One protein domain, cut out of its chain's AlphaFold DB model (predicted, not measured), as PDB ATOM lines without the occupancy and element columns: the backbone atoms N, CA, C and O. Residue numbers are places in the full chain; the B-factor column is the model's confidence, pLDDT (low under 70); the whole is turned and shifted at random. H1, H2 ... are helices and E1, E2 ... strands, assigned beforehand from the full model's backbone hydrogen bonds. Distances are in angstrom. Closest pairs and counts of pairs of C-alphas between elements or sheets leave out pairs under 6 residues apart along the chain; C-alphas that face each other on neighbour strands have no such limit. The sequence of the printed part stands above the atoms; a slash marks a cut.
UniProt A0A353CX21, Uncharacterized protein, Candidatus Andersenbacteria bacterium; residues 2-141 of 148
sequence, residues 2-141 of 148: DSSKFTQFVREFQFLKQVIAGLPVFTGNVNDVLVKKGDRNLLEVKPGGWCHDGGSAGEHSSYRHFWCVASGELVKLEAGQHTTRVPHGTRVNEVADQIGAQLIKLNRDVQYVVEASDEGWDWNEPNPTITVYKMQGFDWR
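AT A GLANCE: This is residues 2 to 141 of the 148 residues of an uncharacterized protein of Candidatus Andersenbacteria bacterium (UniProt A0A353CX21). Look first for one twisted, branched sheet of eight strands, with the long strands E3 and E7 side by side in its middle, and with the small helix H2 over one face and H4 over the other. E8 and E1 extend the sheet past E7; past E3, E4 pairs with one part of it and E2 with another, and E5 and E6 follow beyond E2. H3 packs on H4, and H1 grazes the sheet near E1. The printed part has 140 residues with four named helices and eight named strands; along the chain H1 and H2 come first, then E1, H3, the five strands from E2 to E6, H4, and last E7 and E8; the neighbour pairs E1 and E8 and E2 and E5 are parallel and the other neighbour pairs antiparallel, and the class is mixed, helices and strands. It is compact, with a radius of gyration of the C-alphas of 16.0 A and spans of 48 by 37 by 21 A.

HOW THE PARTS SIT: Start at E3, residues 60 to 70, and E7, residues 110 to 121, antiparallel neighbours with N 65 and O 116 at 2.9 A. On the other side of E7 is E8, residues 129 to 134, its hairpin partner, with N 131 and O 115 at 2.8 A. E1, residues 32 to 37, is an edge strand parallel to E8, with N 34 and O 130 at 2.8 A. On one side of E3 find both E2, residues 48 to 52, with N 62 and O 50 at 2.8 A, and E4, residues 73 to 76, with N 68 and O 75 at 2.8 A; E2, E3 and E4 form a meander, each strand the antiparallel neighbour of the one before. E5, residues 80 to 84, is parallel to E2, with N 51 and O 82 at 2.9 A, and forms a hairpin with E6, residues 91 to 93, with N 83 and O 92 at 2.9 A. H2, residues 16 to 21, has a height of 8.6 A over the sheet and is only just over E7, on which 3 of its 6 C-alphas fall; its closest C-alphas to E7 are those of Val 19 and Ala 116, 8.0 A. H4, residues 99 to 106, is on the opposite face, over E3 and E7 at a height of 9.7 A, slantwise at 41 degrees to E3 on the local plane. H3, residues 40 to 44, is not on the sheet but touches H4, the closest C-alphas being those of Leu 43 and Gly 100, 4.3 A. H1, residues 3 to 12, only grazes the sheet with its residues 5 to 10. In H1, H2, H3 and H4 every O i to N i+4 pair is within hydrogen-bond range.

IN THESE COORDINATES: Find C-alpha 60 at (128.872, 217.784, 139.871); from there E3 runs 33.1 A to C-alpha 70 at (142.007, 197.337, 162.347). E7 runs 33.0 A, E1 16.7 A, E8 16.2 A and H1 14.5 A. E8 ends at C-alpha 134, (148.973, 206.062, 159.373).

THE WHOLE: The C-alphas farthest apart are those of His 88 and Gly 137, 49.4 A. The printed part has no cut, and no link is long. Look for pLDDT under 70 at residues 24 to 28, 51 to 59, 83 to 91 and 122 to 123; the mean of the printed part is 81.2.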
ATOM      1  N   ASP A   2     151.481 205.870 137.461       76.00
ATOM      2  CA  ASP A   2     152.352 204.812 136.910       76.00
ATOM      3  C   ASP A   2     152.037 203.441 137.555       76.00
ATOM      4  O   ASP A   2     152.004 203.313 138.783       76.00
ATOM      5  N   SER A   3     151.825 202.410 136.729       75.56
ATOM      6  CA  SER A   3     151.495 201.037 137.151       75.56
ATOM      7  C   SER A   3     152.531 200.428 138.113       75.56
ATOM      8  O   SER A   3     152.181 199.690 139.043       75.56
ATOM      9  N   SER A   4     153.810 200.784 137.957       80.00
ATOM     10  CA  SER A   4     154.894 200.305 138.824       80.00
ATOM     11  C   SER A   4     154.777 200.852 140.254       80.00
ATOM     12  O   SER A   4     154.867 200.089 141.220       80.00
ATOM     13  N   LYS A   5     154.478 202.151 140.395       81.94
ATOM     14  CA  LYS A   5     154.270 202.819 141.689       81.94
ATOM     15  C   LYS A   5     153.035 202.290 142.404       81.94
ATOM     16  O   LYS A   5     153.095 201.993 143.595       81.94
ATOM     17  N   PHE A   6     151.934 202.096 141.680       81.00
ATOM     18  CA  PHE A   6     150.733 201.506 142.269       81.00
ATOM     19  C   PHE A   6     150.987 200.090 142.788       81.00
ATOM     20  O   PHE A   6     150.610 199.758 143.909       81.00
ATOM     21  N   THR A   7     151.691 199.268 142.006       84.69
ATOM     22  CA  THR A   7     152.054 197.905 142.412       84.69
ATOM     23  C   THR A   7     152.888 197.905 143.693       84.69
ATOM     24  O   THR A   7     152.690 197.046 144.554       84.69
ATOM     25  N   GLN A   8     153.795 198.871 143.856       86.69
ATOM     26  CA  GLN A   8     154.565 199.039 145.087       86.69
ATOM     27  C   GLN A   8     153.663 199.385 146.281       86.69
ATOM     28  O   GLN A   8     153.759 198.726 147.316       86.69
ATOM     29  N   PHE A   9     152.739 200.339 146.130       88.62
ATOM     30  CA  PHE A   9     151.793 200.688 147.193       88.62
ATOM     31  C   PHE A   9     150.876 199.530 147.577       88.62
ATOM     32  O   PHE A   9     150.632 199.311 148.756       88.62
ATOM     33  N   VAL A  10     150.413 198.740 146.612       87.12
ATOM     34  CA  VAL A  10     149.595 197.547 146.870       87.12
ATOM     35  C   VAL A  10     150.378 196.470 147.635       87.12
ATOM     36  O   VAL A  10     149.784 195.710 148.400       87.12
ATOM     37  N   ARG A  11     151.704 196.388 147.457       88.25
ATOM     38  CA  ARG A  11     152.563 195.491 148.249       88.25
ATOM     39  C   ARG A  11     152.727 195.979 149.690       88.25
ATOM     40  O   ARG A  11     152.700 195.145 150.589       88.25
ATOM     41  N   GLU A  12     152.879 197.287 149.903       89.19
ATOM     42  CA  GLU A  12     152.967 197.889 151.247       89.19
ATOM     43  C   GLU A  12     151.613 197.848 151.979       89.19
ATOM     44  O   GLU A  12     151.542 197.510 153.156       89.19
ATOM     45  N   PHE A  13     150.525 198.126 151.261       91.50
ATOM     46  CA  PHE A  13     149.168 198.254 151.781       91.50
ATOM     47  C   PHE A  13     148.221 197.298 151.052       91.50
ATOM     48  O   PHE A  13     147.455 197.679 150.164       91.50
ATOM     49  N   GLN A  14     148.244 196.025 151.447       90.19
ATOM     50  CA  GLN A  14     147.460 194.977 150.780       90.19
ATOM     51  C   GLN A  14     145.941 195.236 150.795       90.19
ATOM     52  O   GLN A  14     145.234 194.805 149.881       90.19
ATOM     53  N   PHE A  15     145.440 195.989 151.783       91.06
ATOM     54  CA  PHE A  15     144.030 196.378 151.887       91.06
ATOM     55  C   PHE A  15     143.558 197.302 150.752       91.06
ATOM     56  O   PHE A  15     142.356 197.390 150.516       91.06
ATOM     57  N   LEU A  16     144.463 197.957 150.009       90.94
ATOM     58  CA  LEU A  16     144.091 198.864 148.915       90.94
ATOM     59  C   LEU A  16     143.245 198.173 147.841       90.94
ATOM     60  O   LEU A  16     142.322 198.778 147.307       90.94
ATOM     61  N   LYS A  17     143.497 196.885 147.574       89.00
ATOM     62  CA  LYS A  17     142.676 196.099 146.640       89.00
ATOM     63  C   LYS A  17     141.220 195.998 147.095       89.00
ATOM     64  O   LYS A  17     140.318 196.096 146.272       89.00
ATOM     65  N   GLN A  18     140.999 195.809 148.396       89.94
ATOM     66  CA  GLN A  18     139.659 195.709 148.974       89.94
ATOM     67  C   GLN A  18     138.966 197.075 149.020       89.94
ATOM     68  O   GLN A  18     137.778 197.155 148.731       89.94
ATOM     69  N   VAL A  19     139.712 198.149 149.313       90.25
ATOM     70  CA  VAL A  19     139.197 199.528 149.254       90.25
ATOM     71  C   VAL A  19     138.688 199.846 147.849       90.25
ATOM     72  O   VAL A  19     137.557 200.290 147.700       90.25
ATOM     73  N   ILE A  20     139.488 199.550 146.822       87.62
ATOM     74  CA  ILE A  20     139.128 199.801 145.421       87.62
ATOM     75  C   ILE A  20     137.921 198.959 144.996       87.62
ATOM     76  O   ILE A  20     136.998 199.486 144.386       87.62
ATOM     77  N   ALA A  21     137.883 197.677 145.367       86.44
ATOM     78  CA  ALA A  21     136.733 196.814 145.088       86.44
ATOM     79  C   ALA A  21     135.442 197.276 145.796       86.44
ATOM     80  O   ALA A  21     134.346 196.956 145.347       86.44
ATOM     81  N   GLY A  22     135.562 198.017 146.902       84.38
ATOM     82  CA  GLY A  22     134.439 198.581 147.651       84.38
ATOM     83  C   GLY A  22     133.916 199.921 147.120       84.38
ATOM     84  O   GLY A  22     133.009 200.493 147.741       84.38
ATOM     85  N   LEU A  23     134.481 200.445 146.025       83.75
ATOM     86  CA  LEU A  23     134.043 201.691 145.397       83.75
ATOM     87  C   LEU A  23     132.919 201.427 144.378       83.75
ATOM     88  O   LEU A  23     133.118 200.647 143.450       83.75
ATOM     89  N   PRO A  24     131.755 202.090 144.505       69.75
ATOM     90  CA  PRO A  24     130.568 201.773 143.707       69.75
ATOM     91  C   PRO A  24     130.680 202.098 142.207       69.75
ATOM     92  O   PRO A  24     129.894 201.564 141.432       69.75
ATOM     93  N   VAL A  25     131.628 202.946 141.787       66.62
ATOM     94  CA  VAL A  25     131.735 203.429 140.392       66.62
ATOM     95  C   VAL A  25     133.158 203.289 139.831       66.62
ATOM     96  O   VAL A  25     133.473 203.844 138.792       66.62
ATOM     97  N   PHE A  26     134.060 202.549 140.479       69.62
ATOM     98  CA  PHE A  26     135.445 202.460 140.001       69.62
ATOM     99  C   PHE A  26     135.547 201.646 138.698       69.62
ATOM    100  O   PHE A  26     135.387 200.426 138.711       69.62
ATOM    101  N   THR A  27     135.830 202.311 137.575       63.88
ATOM    102  CA  THR A  27     135.874 201.689 136.234       63.88
ATOM    103  C   THR A  27     137.261 201.654 135.596       63.88
ATOM    104  O   THR A  27     137.421 201.044 134.540       63.88
ATOM    105  N   GLY A  28     138.275 202.265 136.211       66.62
ATOM    106  CA  GLY A  28     139.556 202.464 135.540       66.62
ATOM    107  C   GLY A  28     140.743 202.510 136.485       66.62
ATOM    108  O   GLY A  28     141.276 201.475 136.886       66.62
ATOM    109  N   ASN A  29     141.203 203.723 136.788       72.12
ATOM    110  CA  ASN A  29     142.507 203.958 137.389       72.12
ATOM    111  C   ASN A  29     142.408 204.756 138.687       72.12
ATOM    112  O   ASN A  29     141.593 205.656 138.850       72.12
ATOM    113  N   VAL A  30     143.311 204.449 139.615       81.69
ATOM    114  CA  VAL A  30     143.569 205.321 140.763       81.69
ATOM    115  C   VAL A  30     144.424 206.488 140.274       81.69
ATOM    116  O   VAL A  30     145.476 206.272 139.653       81.69
ATOM    117  N   ASN A  31     143.980 207.718 140.540       84.06
ATOM    118  CA  ASN A  31     144.712 208.918 140.141       84.06
ATOM    119  C   ASN A  31     146.072 208.963 140.845       84.06
ATOM    120  O   ASN A  31     147.112 209.013 140.178       84.06
ATOM    121  N   ASP A  32     146.041 208.851 142.175       86.81
ATOM    122  CA  ASP A  32     147.217 208.842 143.042       86.81
ATOM    123  C   ASP A  32     146.956 208.105 144.372       86.81
ATOM    124  O   ASP A  32     145.806 207.940 144.796       86.81
ATOM    125  N   VAL A  33     148.035 207.674 145.031       90.38
ATOM    126  CA  VAL A  33     148.021 207.132 146.396       90.38
ATOM    127  C   VAL A  33     148.915 207.993 147.283       90.38
ATOM    128  O   VAL A  33     150.137 208.003 147.151       90.38
ATOM    129  N   LEU A  34     148.299 208.685 148.237       93.31
ATOM    130  CA  LEU A  34     148.975 209.539 149.204       93.31
ATOM    131  C   LEU A  34     149.112 208.822 150.545       93.31
ATOM    132  O   LEU A  34     148.208 208.115 150.985       93.31
ATOM    133  N   VAL A  35     150.221 209.057 151.244       93.31
ATOM    134  CA  VAL A  35     150.442 208.545 152.601       93.31
ATOM    135  C   VAL A  35     150.657 209.721 153.543       93.31
ATOM    136  O   VAL A  35     151.559 210.532 153.339       93.31
ATOM    137  N   LYS A  36     149.831 209.816 154.584       94.81
ATOM    138  CA  LYS A  36     149.872 210.891 155.583       94.81
ATOM    139  C   LYS A  36     149.899 210.311 156.993       94.81
ATOM    140  O   LYS A  36     149.524 209.161 157.215       94.81
ATOM    141  N   LYS A  37     150.341 211.107 157.964       92.31
ATOM    142  CA  LYS A  37     150.154 210.780 159.381       92.31
ATOM    143  C   LYS A  37     148.718 211.132 159.777       92.31
ATOM    144  O   LYS A  37     148.221 212.173 159.355       92.31
ATOM    145  N   GLY A  38     148.068 210.279 160.564       89.44
ATOM    146  CA  GLY A  38     146.800 210.622 161.201       89.44
ATOM    147  C   GLY A  38     146.976 211.784 162.177       89.44
ATOM    148  O   GLY A  38     147.999 211.884 162.859       89.44
ATOM    149  N   ASP A  39     145.986 212.667 162.227       90.06
ATOM    150  CA  ASP A  39     145.977 213.833 163.101       90.06
ATOM    151  C   ASP A  39     144.582 214.073 163.694       90.06
ATOM    152  O   ASP A  39     143.628 213.332 163.447       90.06
ATOM    153  N   ARG A  40     144.468 215.113 164.522       87.50
ATOM    154  CA  ARG A  40     143.200 215.485 165.150       87.50
ATOM    155  C   ARG A  40     142.158 215.939 164.126       87.50
ATOM    156  O   ARG A  40     140.987 215.614 164.291       87.50
ATOM    157  N   ASN A  41     142.574 216.646 163.077       89.06
ATOM    158  CA  ASN A  41     141.656 217.162 162.064       89.06
ATOM    159  C   ASN A  41     140.933 216.018 161.353       89.06
ATOM    160  O   ASN A  41     139.726 216.097 161.145       89.06
ATOM    161  N   LEU A  42     141.643 214.924 161.057       91.31
ATOM    162  CA  LEU A  42     141.057 213.708 160.502       91.31
ATOM    163  C   LEU A  42     139.924 213.161 161.378       91.31
ATOM    164  O   LEU A  42     138.888 212.764 160.854       91.31
ATOM    165  N   LEU A  43     140.095 213.151 162.702       90.56
ATOM    166  CA  LEU A  43     139.081 212.631 163.627       90.56
ATOM    167  C   LEU A  43     137.807 213.479 163.639       90.56
ATOM    168  O   LEU A  43     136.741 212.944 163.933       90.56
ATOM    169  N   GLU A  44     137.915 214.769 163.326       89.50
ATOM    170  CA  GLU A  44     136.800 215.720 163.305       89.50
ATOM    171  C   GLU A  44     136.054 215.738 161.956       89.50
ATOM    172  O   GLU A  44     134.959 216.306 161.868       89.50
ATOM    173  N   VAL A  45     136.597 215.081 160.919       89.06
ATOM    174  CA  VAL A  45     135.938 214.929 159.612       89.06
ATOM    175  C   VAL A  45     134.642 214.141 159.773       89.06
ATOM    176  O   VAL A  45     134.623 213.075 160.387       89.06
ATOM    177  N   LYS A  46     133.565 214.643 159.166       88.50
ATOM    178  CA  LYS A  46     132.322 213.896 158.948       88.50
ATOM    179  C   LYS A  46     132.343 213.324 157.532       88.50
ATOM    180  O   LYS A  46     132.338 214.115 156.586       88.50
ATOM    181  N   PRO A  47     132.422 211.994 157.364       85.06
ATOM    182  CA  PRO A  47     132.391 211.381 156.044       85.06
ATOM    183  C   PRO A  47     131.113 211.753 155.293       85.06
ATOM    184  O   PRO A  47     130.018 211.701 155.859       85.06
ATOM    185  N   GLY A  48     131.238 212.093 154.015       78.69
ATOM    186  CA  GLY A  48     130.075 212.345 153.179       78.69
ATOM    187  C   GLY A  48     130.419 212.745 151.754       78.69
ATOM    188  O   GLY A  48     131.566 213.066 151.440       78.69
ATOM    189  N   GLY A  49     129.404 212.689 150.896       75.06
ATOM    190  CA  GLY A  49     129.462 213.210 149.534       75.06
ATOM    191  C   GLY A  49     128.637 214.482 149.367       75.06
ATOM    192  O   GLY A  49     127.657 214.691 150.091       75.06
ATOM    193  N   TRP A  50     129.021 215.315 148.404       71.12
ATOM    194  CA  TRP A  50     128.240 216.461 147.952       71.12
ATOM    195  C   TRP A  50     127.866 216.318 146.479       71.12
ATOM    196  O   TRP A  50     128.692 215.955 145.647       71.12
ATOM    197  N   CYS A  51     126.615 216.634 146.160       69.31
ATOM    198  CA  CYS A  51     126.126 216.725 144.789       69.31
ATOM    199  C   CYS A  51     125.544 218.123 144.559       69.31
ATOM    200  O   CYS A  51     124.658 218.560 145.310       69.31
ATOM    201  N   HIS A  52     126.038 218.802 143.527       65.56
ATOM    202  CA  HIS A  52     125.621 220.135 143.117       65.56
ATOM    203  C   HIS A  52     125.167 220.122 141.656       65.56
ATOM    204  O   HIS A  52     125.872 219.624 140.781       65.56
ATOM    205  N   ASP A  53     124.006 220.717 141.395       62.84
ATOM    206  CA  ASP A  53     123.518 220.943 140.037       62.84
ATOM    207  C   ASP A  53     124.239 222.172 139.445       62.84
ATOM    208  O   ASP A  53     124.160 223.269 140.005       62.84
ATOM    209  N   GLY A  54     124.946 221.998 138.323       54.91
ATOM    210  CA  GLY A  54     125.614 223.069 137.565       54.91
ATOM    211  C   GLY A  54     124.715 223.777 136.538       54.91
ATOM    212  O   GLY A  54     125.157 224.718 135.879       54.91
ATOM    213  N   GLY A  55     123.450 223.360 136.424       54.47
ATOM    214  CA  GLY A  55     122.471 223.883 135.463       54.47
ATOM    215  C   GLY A  55     121.267 222.954 135.273       54.47
ATOM    216  O   GLY A  55     120.134 223.420 135.156       54.47
ATOM    217  N   SER A  56     121.503 221.644 135.341       51.31
ATOM    218  CA  SER A  56     120.514 220.557 135.362       51.31
ATOM    219  C   SER A  56     120.966 219.448 136.331       51.31
ATOM    220  O   SER A  56     122.003 219.565 136.980       51.31
ATOM    221  N   ALA A  57     120.140 218.411 136.504       49.91
ATOM    222  CA  ALA A  57     120.261 217.391 137.549       49.91
ATOM    223  C   ALA A  57     121.680 216.816 137.754       49.91
ATOM    224  O   ALA A  57     122.222 216.174 136.863       49.91
ATOM    225  N   GLY A  58     122.211 216.949 138.969       56.19
ATOM    226  CA  GLY A  58     123.298 216.150 139.533       56.19
ATOM    227  C   GLY A  58     124.707 216.414 139.014       56.19
ATOM    228  O   GLY A  58     125.613 215.739 139.468       56.19
ATOM    229  N   GLU A  59     124.909 217.387 138.125       65.69
ATOM    230  CA  GLU A  59     126.074 217.442 137.226       65.69
ATOM    231  C   GLU A  59     127.459 217.369 137.894       65.69
ATOM    232  O   GLU A  59     128.380 216.824 137.286       65.69
ATOM    233  N   HIS A  60     127.622 217.876 139.121       70.88
ATOM    234  CA  HIS A  60     128.872 217.784 139.871       70.88
ATOM    235  C   HIS A  60     128.700 216.955 141.140       70.88
ATOM    236  O   HIS A  60     127.937 217.322 142.044       70.88
ATOM    237  N   SER A  61     129.491 215.896 141.274       70.62
ATOM    238  CA  SER A  61     129.490 215.042 142.450       70.62
ATOM    239  C   SER A  61     130.897 214.881 143.026       70.62
ATOM    240  O   SER A  61     131.895 214.729 142.325       70.62
ATOM    241  N   SER A  62     130.994 214.948 144.352       73.94
ATOM    242  CA  SER A  62     132.172 214.473 145.062       73.94
ATOM    243  C   SER A  62     131.757 213.493 146.130       73.94
ATOM    244  O   SER A  62     130.855 213.759 146.924       73.94
ATOM    245  N   TYR A  63     132.455 212.371 146.169       77.75
ATOM    246  CA  TYR A  63     132.272 211.340 147.165       77.75
ATOM    247  C   TYR A  63     133.575 211.154 147.921       77.75
ATOM    248  O   TYR A  63     134.632 210.904 147.340       77.75
ATOM    249  N   ARG A  64     133.492 211.245 149.248       85.56
ATOM    250  CA  ARG A  64     134.589 210.871 150.136       85.56
ATOM    251  C   ARG A  64     134.162 209.653 150.926       85.56
ATOM    252  O   ARG A  64     133.332 209.733 151.833       85.56
ATOM    253  N   HIS A  65     134.719 208.512 150.559       89.31
ATOM    254  CA  HIS A  65     134.501 207.267 151.273       89.31
ATOM    255  C   HIS A  65     135.654 207.011 152.228       89.31
ATOM    256  O   HIS A  65     136.816 207.196 151.869       89.31
ATOM    257  N   PHE A  66     135.326 206.561 153.435       93.25
ATOM    258  CA  PHE A  66     136.316 206.267 154.454       93.25
ATOM    259  C   PHE A  66     136.214 204.820 154.909       93.25
ATOM    260  O   PHE A  66     135.123 204.276 155.083       93.25
ATOM    261  N   TRP A  67     137.370 204.218 155.144       94.75
ATOM    262  CA  TRP A  67     137.513 202.922 155.784       94.75
ATOM    263  C   TRP A  67     138.510 203.027 156.925       94.75
ATOM    264  O   TRP A  67     139.432 203.841 156.886       94.75
ATOM    265  N   CYS A  68     138.374 202.157 157.914       94.06
ATOM    266  CA  CYS A  68     139.426 201.910 158.882       94.06
ATOM    267  C   CYS A  68     139.970 200.492 158.724       94.06
ATOM    268  O   CYS A  68     139.226 199.544 158.465       94.06
ATOM    269  N   VAL A  69     141.278 200.360 158.911       93.25
ATOM    270  CA  VAL A  69     141.979 199.081 158.954       93.25
ATOM    271  C   VAL A  69     142.347 198.818 160.406       93.25
ATOM    272  O   VAL A  69     143.187 199.520 160.976       93.25
ATOM    273  N   ALA A  70     141.713 197.817 161.002       88.00
ATOM    274  CA  ALA A  70     142.007 197.337 162.347       88.00
ATOM    275  C   ALA A  70     142.428 195.873 162.253       88.00
ATOM    276  O   ALA A  70     141.778 195.135 161.535       88.00
ATOM    277  N   SER A  71     143.505 195.462 162.930       81.69
ATOM    278  CA  SER A  71     144.098 194.106 162.940       81.69
ATOM    279  C   SER A  71     143.468 193.060 161.992       81.69
ATOM    280  O   SER A  71     142.754 192.164 162.431       81.69
ATOM    281  N   GLY A  72     143.765 193.164 160.690       74.31
ATOM    282  CA  GLY A  72     143.338 192.194 159.668       74.31
ATOM    283  C   GLY A  72     141.946 192.408 159.058       74.31
ATOM    284  O   GLY A  72     141.549 191.637 158.190       74.31
ATOM    285  N   GLU A  73     141.225 193.451 159.454       88.38
ATOM    286  CA  GLU A  73     139.873 193.770 159.004       88.38
ATOM    287  C   GLU A  73     139.799 195.180 158.411       88.38
ATOM    288  O   GLU A  73     140.331 196.147 158.963       88.38
ATOM    289  N   LEU A  74     139.111 195.287 157.274       92.88
ATOM    290  CA  LEU A  74     138.768 196.547 156.628       92.88
ATOM    291  C   LEU A  74     137.284 196.830 156.875       92.88
ATOM    292  O   LEU A  74     136.424 196.102 156.384       92.88
ATOM    293  N   VAL A  75     136.983 197.904 157.599       93.31
ATOM    294  CA  VAL A  75     135.606 198.310 157.919       93.31
ATOM    295  C   VAL A  75     135.306 199.631 157.228       93.31
ATOM    296  O   VAL A  75     136.078 200.581 157.352       93.31
ATOM    297  N   LYS A  76     134.195 199.700 156.490       92.88
ATOM    298  CA  LYS A  76     133.718 200.950 155.885       92.88
ATOM    299  C   LYS A  76     133.042 201.804 156.957       92.88
ATOM    300  O   LYS A  76     132.199 201.297 157.690       92.88
ATOM    301  N   LEU A  77     133.420 203.075 157.038       92.75
ATOM    302  CA  LEU A  77     132.792 204.042 157.933       92.75
ATOM    303  C   LEU A  77     131.476 204.540 157.327       92.75
ATOM    304  O   LEU A  77     131.327 204.620 156.104       92.75
ATOM    305  N   GLU A  78     130.528 204.877 158.194       90.75
ATOM    306  CA  GLU A  78     129.270 205.510 157.813       90.75
ATOM    307  C   GLU A  78     129.557 206.866 157.166       90.75
ATOM    308  O   GLU A  78     130.420 207.618 157.631       90.75
ATOM    309  N   ALA A  79     128.825 207.175 156.097       85.81
ATOM    310  CA  ALA A  79     128.947 208.418 155.352       85.81
ATOM    311  C   ALA A  79     127.573 209.045 155.138       85.81
ATOM    312  O   ALA A  79     126.612 208.345 154.831       85.81
ATOM    313  N   GLY A  80     127.508 210.362 155.313       81.31
ATOM    314  CA  GLY A  80     126.332 211.156 154.999       81.31
ATOM    315  C   GLY A  80     126.258 211.510 153.514       81.31
ATOM    316  O   GLY A  80     127.212 211.325 152.752       81.31
ATOM    317  N   GLN A  81     125.132 212.079 153.103       74.31
ATOM    318  CA  GLN A  81     124.932 212.571 151.749       74.31
ATOM    319  C   GLN A  81     124.286 213.953 151.781       74.31
ATOM    320  O   GLN A  81     123.208 214.153 152.345       74.31
ATOM    321  N   HIS A  82     124.942 214.902 151.120       71.12
ATOM    322  CA  HIS A  82     124.408 216.228 150.862       71.12
ATOM    323  C   HIS A  82     124.058 216.334 149.382       71.12
ATOM    324  O   HIS A  82     124.940 216.416 148.530       71.12
ATOM    325  N   THR A  83     122.769 216.352 149.054       67.38
ATOM    326  CA  THR A  83     122.318 216.600 147.678       67.38
ATOM    327  C   THR A  83     121.431 217.832 147.636       67.38
ATOM    328  O   THR A  83     120.474 217.965 148.402       67.38
ATOM    329  N   THR A  84     121.756 218.754 146.731       64.25
ATOM    330  CA  THR A  84     120.922 219.926 146.457       64.25
ATOM    331  C   THR A  84     120.406 219.834 145.032       64.25
ATOM    332  O   THR A  84     121.104 220.228 144.109       64.25
ATOM    333  N   ARG A  85     119.177 219.329 144.868       59.44
ATOM    334  CA  ARG A  85     118.475 219.330 143.580       59.44
ATOM    335  C   ARG A  85     117.671 220.622 143.422       59.44
ATOM    336  O   ARG A  85     116.694 220.820 144.146       59.44
ATOM    337  N   VAL A  86     118.062 221.506 142.511       55.94
ATOM    338  CA  VAL A  86     117.418 222.818 142.286       55.94
ATOM    339  C   VAL A  86     116.803 222.913 140.883       55.94
ATOM    340  O   VAL A  86     117.306 222.294 139.956       55.94
ATOM    341  N   PRO A  87     115.714 223.687 140.684       51.53
ATOM    342  CA  PRO A  87     114.902 224.380 141.690       51.53
ATOM    343  C   PRO A  87     113.734 223.538 142.249       51.53
ATOM    344  O   PRO A  87     113.045 223.996 143.156       51.53
ATOM    345  N   HIS A  88     113.497 222.323 141.740       54.94
ATOM    346  CA  HIS A  88     112.287 221.532 142.033       54.94
ATOM    347  C   HIS A  88     112.528 220.236 142.826       54.94
ATOM    348  O   HIS A  88     111.639 219.389 142.896       54.94
ATOM    349  N   GLY A  89     113.719 220.038 143.394       59.44
ATOM    350  CA  GLY A  89     114.067 218.792 144.070       59.44
ATOM    351  C   GLY A  89     114.098 218.874 145.595       59.44
ATOM    352  O   GLY A  89     114.148 219.943 146.203       59.44
ATOM    353  N   THR A  90     114.088 217.700 146.224       63.66
ATOM    354  CA  THR A  90     114.278 217.556 147.669       63.66
ATOM    355  C   THR A  90     115.752 217.744 148.010       63.66
ATOM    356  O   THR A  90     116.618 217.115 147.401       63.66
ATOM    357  N   ARG A  91     116.039 218.584 149.008       65.19
ATOM    358  CA  ARG A  91     117.364 218.628 149.631       65.19
ATOM    359  C   ARG A  91     117.492 217.436 150.571       65.19
ATOM    360  O   ARG A  91     116.725 217.347 151.527       65.19
ATOM    361  N   VAL A  92     118.447 216.547 150.310       70.62
ATOM    362  CA  VAL A  92     118.814 215.489 151.262       70.62
ATOM    363  C   VAL A  92     120.055 215.950 152.005       70.62
ATOM    364  O   VAL A  92     121.032 216.382 151.392       70.62
ATOM    365  N   ASN A  93     119.979 215.906 153.330       71.25
ATOM    366  CA  ASN A  93     121.070 216.254 154.221       71.25
ATOM    367  C   ASN A  93     121.185 215.162 155.282       71.25
ATOM    368  O   ASN A  93     120.639 215.277 156.379       71.25
ATOM    369  N   GLU A  94     121.839 214.073 154.905       78.06
ATOM    370  CA  GLU A  94     122.207 213.006 155.822       78.06
ATOM    371  C   GLU A  94     123.584 213.315 156.395       78.06
ATOM    372  O   GLU A  94     124.518 213.634 155.660       78.06
ATOM    373  N   VAL A  95     123.712 213.219 157.714       75.94
ATOM    374  CA  VAL A  95     124.948 213.542 158.424       75.94
ATOM    375  C   VAL A  95     125.431 212.288 159.132       75.94
ATOM    376  O   VAL A  95     124.720 211.747 159.974       75.94
ATOM    377  N   ALA A  96     126.647 211.850 158.811       85.19
ATOM    378  CA  ALA A  96     127.335 210.826 159.583       85.19
ATOM    379  C   ALA A  96     128.027 211.431 160.812       85.19
ATOM    380  O   ALA A  96     128.366 212.623 160.857       85.19
ATOM    381  N   ASP A  97     128.282 210.578 161.800       89.62
ATOM    382  CA  ASP A  97     129.156 210.919 162.914       89.62
ATOM    383  C   ASP A  97     130.580 211.218 162.428       89.62
ATOM    384  O   ASP A  97     131.032 210.736 161.386       89.62
ATOM    385  N   GLN A  98     131.314 211.999 163.218       91.38
ATOM    386  CA  GLN A  98     132.734 212.238 162.970       91.38
ATOM    387  C   GLN A  98     133.519 210.921 162.985       91.38
ATOM    388  O   GLN A  98     133.186 210.012 163.752       91.38
ATOM    389  N   ILE A  99     134.594 210.830 162.193       92.31
ATOM    390  CA  ILE A  99     135.449 209.634 162.118       92.31
ATOM    391  C   ILE A  99     135.853 209.181 163.523       92.31
ATOM    392  O   ILE A  99     135.688 208.009 163.850       92.31
ATOM    393  N   GLY A 100     136.290 210.098 164.390       90.12
ATOM    394  CA  GLY A 100     136.681 209.778 165.764       90.12
ATOM    395  C   GLY A 100     135.589 209.061 166.570       90.12
ATOM    396  O   GLY A 100     135.872 208.041 167.198       90.12
ATOM    397  N   ALA A 101     134.334 209.523 166.497       89.75
ATOM    398  CA  ALA A 101     133.208 208.865 167.166       89.75
ATOM    399  C   ALA A 101     132.972 207.451 166.633       89.75
ATOM    400  O   ALA A 101     132.765 206.521 167.416       89.75
ATOM    401  N   GLN A 102     133.027 207.276 165.312       91.75
ATOM    402  CA  GLN A 102     132.847 205.968 164.690       91.75
ATOM    403  C   GLN A 102     133.971 204.998 165.097       91.75
ATOM    404  O   GLN A 102     133.692 203.861 165.473       91.75
ATOM    405  N   LEU A 103     135.232 205.452 165.128       90.81
ATOM    406  CA  LEU A 103     136.368 204.624 165.557       90.81
ATOM    407  C   LEU A 103     136.267 204.195 167.030       90.81
ATOM    408  O   LEU A 103     136.628 203.067 167.367       90.81
ATOM    409  N   ILE A 104     135.751 205.059 167.912       88.62
ATOM    410  CA  ILE A 104     135.505 204.700 169.318       88.62
ATOM    411  C   ILE A 104     134.413 203.645 169.433       88.62
ATOM    412  O   ILE A 104     134.595 202.673 170.164       88.62
ATOM    413  N   LYS A 105     133.302 203.809 168.705       87.00
ATOM    414  CA  LYS A 105     132.200 202.834 168.694       87.00
ATOM    415  C   LYS A 105     132.669 201.452 168.237       87.00
ATOM    416  O   LYS A 105     132.217 200.450 168.783       87.00
ATOM    417  N   LEU A 106     133.608 201.396 167.290       85.94
ATOM    418  CA  LEU A 106     134.222 200.144 166.844       85.94
ATOM    419  C   LEU A 106     135.055 199.461 167.938       85.94
ATOM    420  O   LEU A 106     135.243 198.250 167.870       85.94
ATOM    421  N   ASN A 107     135.550 200.215 168.928       84.19
ATOM    422  CA  ASN A 107     136.346 199.736 170.062       84.19
ATOM    423  C   ASN A 107     137.497 198.793 169.655       84.19
ATOM    424  O   ASN A 107     137.712 197.728 170.234       84.19
ATOM    425  N   ARG A 108     138.236 199.174 168.609       84.31
ATOM    426  CA  ARG A 108     139.326 198.380 168.027       84.31
ATOM    427  C   ARG A 108     140.568 199.219 167.825       84.31
ATOM    428  O   ARG A 108     140.497 200.446 167.811       84.31
ATOM    429  N   ASP A 109     141.714 198.557 167.704       86.94
ATOM    430  CA  ASP A 109     142.972 199.232 167.411       86.94
ATOM    431  C   ASP A 109     143.115 199.497 165.915       86.94
ATOM    432  O   ASP A 109     143.296 198.585 165.109       86.94
ATOM    433  N   VAL A 110     142.961 200.768 165.555       90.12
ATOM    434  CA  VAL A 110     142.964 201.232 164.171       90.12
ATOM    435  C   VAL A 110     144.393 201.572 163.782       90.12
ATOM    436  O   VAL A 110     145.003 202.475 164.353       90.12
ATOM    437  N   GLN A 111     144.917 200.858 162.792       92.50
ATOM    438  CA  GLN A 111     146.269 201.051 162.266       92.50
ATOM    439  C   GLN A 111     146.283 202.098 161.151       92.50
ATOM    440  O   GLN A 111     147.210 202.911 161.064       92.50
ATOM    441  N   TYR A 112     145.233 202.097 160.326       94.44
ATOM    442  CA  TYR A 112     145.082 203.018 159.208       94.44
ATOM    443  C   TYR A 112     143.647 203.519 159.094       94.44
ATOM    444  O   TYR A 112     142.698 202.770 159.323       94.44
ATOM    445  N   VAL A 113     143.500 204.767 158.668       94.81
ATOM    446  CA  VAL A 113     142.263 205.266 158.059       94.81
ATOM    447  C   VAL A 113     142.554 205.484 156.583       94.81
ATOM    448  O   VAL A 113     143.616 205.990 156.231       94.81
ATOM    449  N   VAL A 114     141.644 205.072 155.713       95.25
ATOM    450  CA  VAL A 114     141.795 205.192 154.265       95.25
ATOM    451  C   VAL A 114     140.657 206.036 153.738       95.25
ATOM    452  O   VAL A 114     139.498 205.729 153.986       95.25
ATOM    453  N   GLU A 115     141.000 207.084 153.011       94.06
ATOM    454  CA  GLU A 115     140.070 207.935 152.286       94.06
ATOM    455  C   GLU A 115     140.187 207.623 150.799       94.06
ATOM    456  O   GLU A 115     141.291 207.630 150.260       94.06
ATOM    457  N   ALA A 116     139.065 207.383 150.134       90.69
ATOM    458  CA  ALA A 116     138.977 207.474 148.687       90.69
ATOM    459  C   ALA A 116     138.123 208.695 148.359       90.69
ATOM    460  O   ALA A 116     136.924 208.715 148.650       90.69
ATOM    461  N   SER A 117     138.770 209.716 147.804       87.81
ATOM    462  CA  SER A 117     138.124 210.937 147.343       87.81
ATOM    463  C   SER A 117     137.988 210.880 145.830       87.81
ATOM    464  O   SER A 117     138.999 210.787 145.126       87.81
ATOM    465  N   ASP A 118     136.760 210.960 145.354       80.12
ATOM    466  CA  ASP A 118     136.442 211.157 143.948       80.12
ATOM    467  C   ASP A 118     135.720 212.497 143.827       80.12
ATOM    468  O   ASP A 118     134.771 212.763 144.564       80.12
ATOM    469  N   GLU A 119     136.222 213.385 142.982       74.50
ATOM    470  CA  GLU A 119     135.625 214.692 142.720       74.50
ATOM    471  C   GLU A 119     135.600 214.884 141.214       74.50
ATOM    472  O   GLU A 119     136.635 214.813 140.547       74.50
ATOM    473  N   GLY A 120     134.410 215.112 140.673       72.06
ATOM    474  CA  GLY A 120     134.262 215.255 139.245       72.06
ATOM    475  C   GLY A 120     132.850 215.600 138.818       72.06
ATOM    476  O   GLY A 120     131.930 215.788 139.613       72.06
ATOM    477  N   TRP A 121     132.707 215.694 137.506       71.12
ATOM    478  CA  TRP A 121     131.412 215.795 136.864       71.12
ATOM    479  C   TRP A 121     130.893 214.395 136.572       71.12
ATOM    480  O   TRP A 121     131.690 213.502 136.291       71.12
ATOM    481  N   ASP A 122     129.578 214.211 136.575       67.00
ATOM    482  CA  ASP A 122     128.950 212.898 136.373       67.00
ATOM    483  C   ASP A 122     129.321 212.240 135.025       67.00
ATOM    484  O   ASP A 122     129.224 211.024 134.870       67.00
ATOM    485  N   TRP A 123     129.762 213.031 134.040       69.69
ATOM    486  CA  TRP A 123     130.247 212.552 132.740       69.69
ATOM    487  C   TRP A 123     131.759 212.276 132.686       69.69
ATOM    488  O   TRP A 123     132.259 211.853 131.642       69.69
ATOM    489  N   ASN A 124     132.503 212.539 133.761       73.00
ATOM    490  CA  ASN A 124     133.921 212.208 133.847       73.00
ATOM    491  C   ASN A 124     134.101 210.766 134.319       73.00
ATOM    492  O   ASN A 124     133.347 210.259 135.146       73.00
ATOM    493  N   GLU A 125     135.157 210.116 133.833       71.88
ATOM    494  CA  GLU A 125     135.557 208.833 134.396       71.88
ATOM    495  C   GLU A 125     136.037 209.028 135.847       71.88
ATOM    496  O   GLU A 125     136.910 209.873 136.092       71.88
ATOM    497  N   PRO A 126     135.505 208.247 136.801       72.50
ATOM    498  CA  PRO A 126     135.875 208.341 138.205       72.50
ATOM    499  C   PRO A 126     137.326 207.904 138.395       72.50
ATOM    500  O   PRO A 126     137.713 206.777 138.070       72.50
ATOM    501  N   ASN A 127     138.139 208.814 138.924       80.06
ATOM    502  CA  ASN A 127     139.582 208.643 139.080       80.06
ATOM    503  C   ASN A 127     139.975 209.007 140.517       80.06
ATOM    504  O   ASN A 127     140.560 210.068 140.764       80.06
ATOM    505  N   PRO A 128     139.656 208.141 141.494       85.06
ATOM    506  CA  PRO A 128     139.791 208.487 142.895       85.06
ATOM    507  C   PRO A 128     141.255 208.692 143.280       85.06
ATOM    508  O   PRO A 128     142.156 207.965 142.845       85.06
ATOM    509  N   THR A 129     141.479 209.656 144.166       89.62
ATOM    510  CA  THR A 129     142.724 209.773 144.927       89.62
ATOM    511  C   THR A 129     142.548 209.027 146.241       89.62
ATOM    512  O   THR A 129     141.598 209.275 146.983       89.62
ATOM    513  N   ILE A 130     143.456 208.097 146.533       92.00
ATOM    514  CA  ILE A 130     143.414 207.323 147.774       92.00
ATOM    515  C   ILE A 130     144.420 207.915 148.756       92.00
ATOM    516  O   ILE A 130     145.609 207.966 148.465       92.00
ATOM    517  N   THR A 131     143.974 208.325 149.939       94.75
ATOM    518  CA  THR A 131     144.863 208.766 151.020       94.75
ATOM    519  C   THR A 131     144.863 207.747 152.154       94.75
ATOM    520  O   THR A 131     143.826 207.459 152.744       94.75
ATOM    521  N   VAL A 132     146.039 207.217 152.486       95.44
ATOM    522  CA  VAL A 132     146.271 206.326 153.628       95.44
ATOM    523  C   VAL A 132     146.826 207.139 154.796       95.44
ATOM    524  O   VAL A 132     147.957 207.628 154.754       95.44
ATOM    525  N   TYR A 133     146.048 207.254 155.863       95.50
ATOM    526  CA  TYR A 133     146.441 207.890 157.115       95.50
ATOM    527  C   TYR A 133     146.998 206.841 158.082       95.50
ATOM    528  O   TYR A 133     146.267 205.974 158.560       95.50
ATOM    529  N   LYS A 134     148.299 206.915 158.383       93.62
ATOM    530  CA  LYS A 134     148.973 206.062 159.373       93.62
ATOM    531  C   LYS A 134     148.613 206.541 160.782       93.62
ATOM    532  O   LYS A 134     149.006 207.640 161.172       93.62
ATOM    533  N   MET A 135     147.891 205.717 161.538       90.38
ATOM    534  CA  MET A 135     147.443 206.033 162.903       90.38
ATOM    535  C   MET A 135     148.461 205.605 163.971       90.38
ATOM    536  O   MET A 135     148.368 206.018 165.125       90.38
ATOM    537  N   GLN A 136     149.462 204.801 163.599       82.00
ATOM    538  CA  GLN A 136     150.515 204.355 164.509       82.00
ATOM    539  C   GLN A 136     151.269 205.549 165.125       82.00
ATOM    540  O   GLN A 136     151.728 206.451 164.424       82.00
ATOM    541  N   GLY A 137     151.413 205.544 166.454       74.25
ATOM    542  CA  GLY A 137     152.081 206.619 167.199       74.25
ATOM    543  C   GLY A 137     151.262 207.908 167.337       74.25
ATOM    544  O   GLY A 137     151.775 208.899 167.855       74.25
ATOM    545  N   PHE A 138     150.006 207.915 166.886       80.69
ATOM    546  CA  PHE A 138     149.027 208.950 167.191       80.69
ATOM    547  C   PHE A 138     148.007 208.370 168.174       80.69
ATOM    548  O   PHE A 138     147.246 207.469 167.823       80.69
ATOM    549  N   ASP A 139     148.002 208.864 169.413       77.31
ATOM    550  CA  ASP A 139     147.051 208.434 170.443       77.31
ATOM    551  C   ASP A 139     145.668 209.052 170.201       77.31
ATOM    552  O   ASP A 139     145.182 209.904 170.938       77.31
ATOM    553  N   TRP A 140     145.031 208.647 169.108       77.06
ATOM    554  CA  TRP A 140     143.745 209.180 168.671       77.06
ATOM    555  C   TRP A 140     142.638 209.010 169.725       77.06
ATOM    556  O   TRP A 140     141.704 209.810 169.761       77.06
ATOM    557  N   ARG A 141     142.764 208.018 170.619       78.31
ATOM    558  CA  ARG A 141     141.820 207.770 171.717       78.31
ATOM    559  C   ARG A 141     141.872 208.850 172.796       78.31
ATOM    560  O   ARG A 141     140.835 209.160 173.375       78.31
TER     561      ARG A 141